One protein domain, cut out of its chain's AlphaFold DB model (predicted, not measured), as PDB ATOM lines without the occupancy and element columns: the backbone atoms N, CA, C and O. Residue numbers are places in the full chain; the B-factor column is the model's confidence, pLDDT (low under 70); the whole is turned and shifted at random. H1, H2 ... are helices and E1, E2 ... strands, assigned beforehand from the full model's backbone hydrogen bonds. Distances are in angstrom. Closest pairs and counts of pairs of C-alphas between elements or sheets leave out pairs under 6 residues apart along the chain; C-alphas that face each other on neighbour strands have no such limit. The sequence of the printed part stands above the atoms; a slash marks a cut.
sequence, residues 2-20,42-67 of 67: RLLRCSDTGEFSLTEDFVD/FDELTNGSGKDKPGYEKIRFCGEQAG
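AT A GLANCE: This is residues 2 to 20 and 42 to 67 of the 67 residues of an uncharacterized protein of Lentithecium fluviatile CBS 122367 (UniProt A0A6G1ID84). A small two-stranded hairpin, E1 and E2, has the later part of the longer helix H2 beside E1 and the short helix H1 near E2, while residues 15 to 20 run away from it to a cut. The printed part has 45 residues, in the order E1, E2, H1, H2, with an antiparallel sheet, and is mixed, helices and strands. It is only just compact, close to loose, with a radius of gyration of the C-alphas of 10.9 A, and spans 34 by 25 by 16 A.

IN THESE COORDINATES: E1 is residues 4 to 6, 6.5 A long, from C-alpha 4 at (-2.088, -48.627, -30.509). E2 is residues 12 to 14, 7.0 A. H1 is residues 42 to 46, 6.3 A. H2 is residues 54 to 65, 18.0 A, to C-alpha 65 at (-4.621, -36.117, -35.082).

HOW THE PARTS SIT: E1 and E2 are antiparallel at 145 degrees, with N 5 and O 13 2.8 A apart, within hydrogen-bond range. The closest C-alphas of E1 and H2, Cys 6 and Gly 63, are 5.8 A apart; those of E2 and H1, Leu 14 and Thr 46, 7.4 A. H1 and H2 are apart. In H1 the O i to N i+4 pair is within range; in H2, 7 of 8.

THE WHOLE: Residues 21 to 41 are not printed, a gap of 21.6 A between C-alphas 20 and 42. No link printed whole is long. Residue 67 is under 70 in pLDDT.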
ATOM      1  N   ARG A   2       0.235 -51.290 -23.242       87.75
ATOM      2  CA  ARG A   2       0.201 -51.474 -24.701       87.75
ATOM      3  C   ARG A   2      -0.467 -50.285 -25.363       87.75
ATOM      4  O   ARG A   2      -1.586 -49.931 -25.001       87.75
ATOM      5  N   LEU A   3       0.222 -49.690 -26.327       90.06
ATOM      6  CA  LEU A   3      -0.291 -48.598 -27.148       90.06
ATOM      7  C   LEU A   3      -0.742 -49.118 -28.514       90.06
ATOM      8  O   LEU A   3      -0.234 -50.130 -29.012       90.06
ATOM      9  N   LEU A   4      -1.669 -48.392 -29.134       90.19
ATOM     10  CA  LEU A   4      -2.088 -48.627 -30.509       90.19
ATOM     11  C   LEU A   4      -1.233 -47.768 -31.446       90.19
ATOM     12  O   LEU A   4      -1.191 -46.547 -31.307       90.19
ATOM     13  N   ARG A   5      -0.559 -48.397 -32.408       89.56
ATOM     14  CA  ARG A   5       0.188 -47.717 -33.467       89.56
ATOM     15  C   ARG A   5      -0.710 -47.548 -34.686       89.56
ATOM     16  O   ARG A   5      -1.158 -48.544 -35.254       89.56
ATOM     17  N   CYS A   6      -0.928 -46.304 -35.099       87.62
ATOM     18  CA  CYS A   6      -1.525 -45.974 -36.391       87.62
ATOM     19  C   CYS A   6      -0.424 -45.963 -37.462       87.62
ATOM     20  O   CYS A   6       0.631 -45.362 -37.255       87.62
ATOM     21  N   SER A   7      -0.634 -46.669 -38.568       84.38
ATOM     22  CA  SER A   7       0.260 -46.635 -39.730       84.38
ATOM     23  C   SER A   7      -0.167 -45.553 -40.723       84.38
ATOM     24  O   SER A   7      -1.298 -45.076 -40.679       84.38
ATOM     25  N   ASP A   8       0.706 -45.222 -41.677       81.25
ATOM     26  CA  ASP A   8       0.419 -44.226 -42.724       81.25
ATOM     27  C   ASP A   8      -0.789 -44.605 -43.604       81.25
ATOM     28  O   ASP A   8      -1.368 -43.761 -44.283       81.25
ATOM     29  N   THR A   9      -1.184 -45.882 -43.599       81.81
ATOM     30  CA  THR A   9      -2.363 -46.385 -44.314       81.81
ATOM     31  C   THR A   9      -3.646 -46.330 -43.477       81.81
ATOM     32  O   THR A   9      -4.693 -46.763 -43.954       81.81
ATOM     33  N   GLY A  10      -3.587 -45.825 -42.238       79.31
ATOM     34  CA  GLY A  10      -4.711 -45.797 -41.296       79.31
ATOM     35  C   GLY A  10      -5.008 -47.149 -40.638       79.31
ATOM     36  O   GLY A  10      -6.012 -47.293 -39.941       79.31
ATOM     37  N   GLU A  11      -4.152 -48.152 -40.855       84.88
ATOM     38  CA  GLU A  11      -4.262 -49.459 -40.211       84.88
ATOM     39  C   GLU A  11      -3.640 -49.424 -38.815       84.88
ATOM     40  O   GLU A  11      -2.582 -48.815 -38.606       84.88
ATOM     41  N   PHE A  12      -4.279 -50.116 -37.874       87.88
ATOM     42  CA  PHE A  12      -3.831 -50.195 -36.492       87.88
ATOM     43  C   PHE A  12      -3.070 -51.479 -36.197       87.88
ATOM     44  O   PHE A  12      -3.419 -52.559 -36.664       87.88
ATOM     45  N   SER A  13      -2.047 -51.356 -35.361       88.56
ATOM     46  CA  SER A  13      -1.295 -52.484 -34.814       88.56
ATOM     47  C   SER A  13      -0.996 -52.250 -33.340       88.56
ATOM     48  O   SER A  13      -0.966 -51.109 -32.875       88.56
ATOM     49  N   LEU A  14      -0.784 -53.325 -32.589       89.25
ATOM     50  CA  LEU A  14      -0.321 -53.211 -31.212       89.25
ATOM     51  C   LEU A  14       1.186 -52.970 -31.189       89.25
ATOM     52  O   LEU A  14       1.943 -53.581 -31.941       89.25
ATOM     53  N   THR A  15       1.602 -52.073 -30.305       90.06
ATOM     54  CA  THR A  15       3.007 -51.937 -29.914       90.06
ATOM     55  C   THR A  15       3.430 -53.088 -29.001       90.06
ATOM     56  O   THR A  15       2.596 -53.868 -28.526       90.06
ATOM     57  N   GLU A  16       4.737 -53.191 -28.762       88.56
ATOM     58  CA  GLU A  16       5.273 -54.024 -27.687       88.56
ATOM     59  C   GLU A  16       4.704 -53.579 -26.327       88.56
ATOM     60  O   GLU A  16       4.139 -52.491 -26.180       88.56
ATOM     61  N   ASP A  17       4.789 -54.456 -25.330       88.94
ATOM     62  CA  ASP A  17       4.331 -54.109 -23.990       88.94
ATOM     63  C   ASP A  17       5.379 -53.232 -23.308       88.94
ATOM     64  O   ASP A  17       6.448 -53.726 -22.977       88.94
ATOM     65  N   PHE A  18       5.063 -51.954 -23.096       88.50
ATOM     66  CA  PHE A  18       5.944 -51.031 -22.383       88.50
ATOM     67  C   PHE A  18       5.926 -51.350 -20.884       88.50
ATOM     68  O   PHE A  18       4.941 -51.033 -20.201       88.50
ATOM     69  N   VAL A  19       6.963 -52.003 -20.372       87.31
ATOM     70  CA  VAL A  19       7.073 -52.416 -18.962       87.31
ATOM     71  C   VAL A  19       8.049 -51.520 -18.191       87.31
ATOM     72  O   VAL A  19       9.021 -51.019 -18.744       87.31
ATOM     73  N   ASP A  20       7.782 -51.317 -16.897       83.06
ATOM     74  CA  ASP A  20       8.674 -50.608 -15.963       83.06
ATOM     75  C   ASP A  20       9.129 -49.204 -16.444       83.06
ATOM     76  O   ASP A  20       8.292 -48.343 -16.718       83.06
ATOM     77  N   PHE A  42     -10.466 -54.584 -27.130       86.69
ATOM     78  CA  PHE A  42      -9.074 -54.925 -27.415       86.69
ATOM     79  C   PHE A  42      -8.939 -56.121 -28.375       86.69
ATOM     80  O   PHE A  42      -8.149 -56.076 -29.320       86.69
ATOM     81  N   ASP A  43      -9.741 -57.171 -28.176       88.94
ATOM     82  CA  ASP A  43      -9.720 -58.351 -29.046       88.94
ATOM     83  C   ASP A  43     -10.142 -58.017 -30.479       88.94
ATOM     84  O   ASP A  43      -9.541 -58.521 -31.423       88.94
ATOM     85  N   GLU A  44     -11.111 -57.114 -30.644       89.81
ATOM     86  CA  GLU A  44     -11.625 -56.674 -31.947       89.81
ATOM     87  C   GLU A  44     -10.625 -55.813 -32.727       89.81
ATOM     88  O   GLU A  44     -10.600 -55.830 -33.960       89.81
ATOM     89  N   LEU A  45      -9.783 -55.060 -32.013       87.25
ATOM     90  CA  LEU A  45      -8.632 -54.377 -32.605       87.25
ATOM     91  C   LEU A  45      -7.547 -55.376 -33.013       87.25
ATOM     92  O   LEU A  45      -6.937 -55.221 -34.066       87.25
ATOM     93  N   THR A  46      -7.324 -56.410 -32.201       84.69
ATOM     94  CA  THR A  46      -6.253 -57.394 -32.418       84.69
ATOM     95  C   THR A  46      -6.566 -58.353 -33.569       84.69
ATOM     96  O   THR A  46      -5.680 -58.706 -34.342       84.69
ATOM     97  N   ASN A  47      -7.824 -58.777 -33.703       87.38
ATOM     98  CA  ASN A  47      -8.274 -59.696 -34.752       87.38
ATOM     99  C   ASN A  47      -8.810 -58.971 -36.008       87.38
ATOM    100  O   ASN A  47      -9.159 -59.626 -36.990       87.38
ATOM    101  N   GLY A  48      -8.900 -57.636 -35.973       85.94
ATOM    102  CA  GLY A  48      -9.427 -56.807 -37.057       85.94
ATOM    103  C   GLY A  48     -10.951 -56.839 -37.234       85.94
ATOM    104  O   GLY A  48     -11.445 -56.256 -38.196       85.94
ATOM    105  N   SER A  49     -11.713 -57.474 -36.337       89.69
ATOM    106  CA  SER A  49     -13.182 -57.561 -36.405       89.69
ATOM    107  C   SER A  49     -13.890 -56.285 -35.946       89.69
ATOM    108  O   SER A  49     -15.097 -56.156 -36.111       89.69
ATOM    109  N   GLY A  50     -13.156 -55.338 -35.355       88.69
ATOM    110  CA  GLY A  50     -13.693 -54.066 -34.875       88.69
ATOM    111  C   GLY A  50     -13.873 -52.999 -35.951       88.69
ATOM    112  O   GLY A  50     -14.444 -51.957 -35.652       88.69
ATOM    113  N   LYS A  51     -13.398 -53.231 -37.184       88.75
ATOM    114  CA  LYS A  51     -13.373 -52.222 -38.261       88.75
ATOM    115  C   LYS A  51     -14.756 -51.710 -38.661       88.75
ATOM    116  O   LYS A  51     -14.887 -50.547 -39.026       88.75
ATOM    117  N   ASP A  52     -15.774 -52.557 -38.542       88.12
ATOM    118  CA  ASP A  52     -17.158 -52.218 -38.891       88.12
ATOM    119  C   ASP A  52     -17.904 -51.492 -37.757       88.12
ATOM    120  O   ASP A  52     -19.045 -51.057 -37.932       88.12
ATOM    121  N   LYS A  53     -17.290 -51.351 -36.573       89.75
ATOM    122  CA  LYS A  53     -17.923 -50.669 -35.444       89.75
ATOM    123  C   LYS A  53     -17.887 -49.151 -35.619       89.75
ATOM    124  O   LYS A  53     -16.837 -48.604 -35.957       89.75
ATOM    125  N   PRO A  54     -18.957 -48.431 -35.230       87.25
ATOM    126  CA  PRO A  54     -18.976 -46.970 -35.275       87.25
ATOM    127  C   PRO A  54     -17.828 -46.308 -34.500       87.25
ATOM    128  O   PRO A  54     -17.341 -45.249 -34.884       87.25
ATOM    129  N   GLY A  55     -17.356 -46.918 -33.409       88.94
ATOM    130  CA  GLY A  55     -16.232 -46.359 -32.662       88.94
ATOM    131  C   GLY A  55     -14.874 -46.517 -33.334       88.94
ATOM    132  O   GLY A  55     -13.959 -45.780 -32.977       88.94
ATOM    133  N   TYR A  56     -14.720 -47.402 -34.320       89.75
ATOM    134  CA  TYR A  56     -13.453 -47.543 -35.038       89.75
ATOM    135  C   TYR A  56     -13.080 -46.248 -35.762       89.75
ATOM    136  O   TYR A  56     -11.919 -45.838 -35.760       89.75
ATOM    137  N   GLU A  57     -14.077 -45.536 -36.293       87.81
ATOM    138  CA  GLU A  57     -13.875 -44.227 -36.911       87.81
ATOM    139  C   GLU A  57     -13.325 -43.194 -35.919       87.81
ATOM    140  O   GLU A  57     -12.439 -42.419 -36.273       87.81
ATOM    141  N   LYS A  58     -13.771 -43.225 -34.655       87.75
ATOM    142  CA  LYS A  58     -13.231 -42.360 -33.596       87.75
ATOM    143  C   LYS A  58     -11.749 -42.649 -33.347       87.75
ATOM    144  O   LYS A  58     -10.962 -41.716 -33.212       87.75
ATOM    145  N   ILE A  59     -11.366 -43.928 -33.300       89.69
ATOM    146  CA  ILE A  59      -9.963 -44.336 -33.128       89.69
ATOM    147  C   ILE A  59      -9.131 -43.838 -34.315       89.69
ATOM    148  O   ILE A  59      -8.090 -43.221 -34.099       89.69
ATOM    149  N   ARG A  60      -9.616 -44.036 -35.552       88.44
ATOM    150  CA  ARG A  60      -8.987 -43.537 -36.790       88.44
ATOM    151  C   ARG A  60      -8.772 -42.032 -36.754       88.44
ATOM    152  O   ARG A  60      -7.639 -41.581 -36.883       88.44
ATOM    153  N   PHE A  61      -9.836 -41.279 -36.496       87.12
ATOM    154  CA  PHE A  61      -9.791 -39.825 -36.423       87.12
ATOM    155  C   PHE A  61      -8.761 -39.339 -35.397       87.12
ATOM    156  O   PHE A  61      -7.925 -38.500 -35.707       87.12
ATOM    157  N   CYS A  62      -8.766 -39.887 -34.181       86.31
ATOM    158  CA  CYS A  62      -7.803 -39.468 -33.166       86.31
ATOM    159  C   CYS A  62      -6.367 -39.904 -33.484       86.31
ATOM    160  O   CYS A  62      -5.445 -39.151 -33.189       86.31
ATOM    161  N   GLY A  63      -6.170 -41.076 -34.096       86.12
ATOM    162  CA  GLY A  63      -4.857 -41.533 -34.555       86.12
ATOM    163  C   GLY A  63      -4.256 -40.610 -35.617       86.12
ATOM    164  O   GLY A  63      -3.072 -40.303 -35.546       86.12
ATOM    165  N   GLU A  64      -5.076 -40.107 -36.545       84.69
ATOM    166  CA  GLU A  64      -4.668 -39.110 -37.548       84.69
ATOM    167  C   GLU A  64      -4.300 -37.751 -36.919       84.69
ATOM    168  O   GLU A  64      -3.465 -37.034 -37.460       84.69
ATOM    169  N   GLN A  65      -4.908 -37.379 -35.786       82.94
ATOM    170  CA  GLN A  65      -4.621 -36.117 -35.082       82.94
ATOM    171  C   GLN A  65      -3.430 -36.193 -34.114       82.94
ATOM    172  O   GLN A  65      -2.924 -35.156 -33.699       82.94
ATOM    173  N   ALA A  66      -3.009 -37.393 -33.713       80.12
ATOM    174  CA  ALA A  66      -1.943 -37.604 -32.731       80.12
ATOM    175  C   ALA A  66      -0.515 -37.514 -33.317       80.12
ATOM    176  O   ALA A  66       0.440 -37.844 -32.611       80.12
ATOM    177  N   GLY A  67      -0.388 -37.115 -34.590       64.06
ATOM    178  CA  GLY A  67       0.870 -36.959 -35.330       64.06
ATOM    179  C   GLY A  67       1.559 -35.618 -35.121       64.06
ATOM    180  O   GLY A  67       0.857 -34.583 -35.101       64.06
TER     181      GLY A  67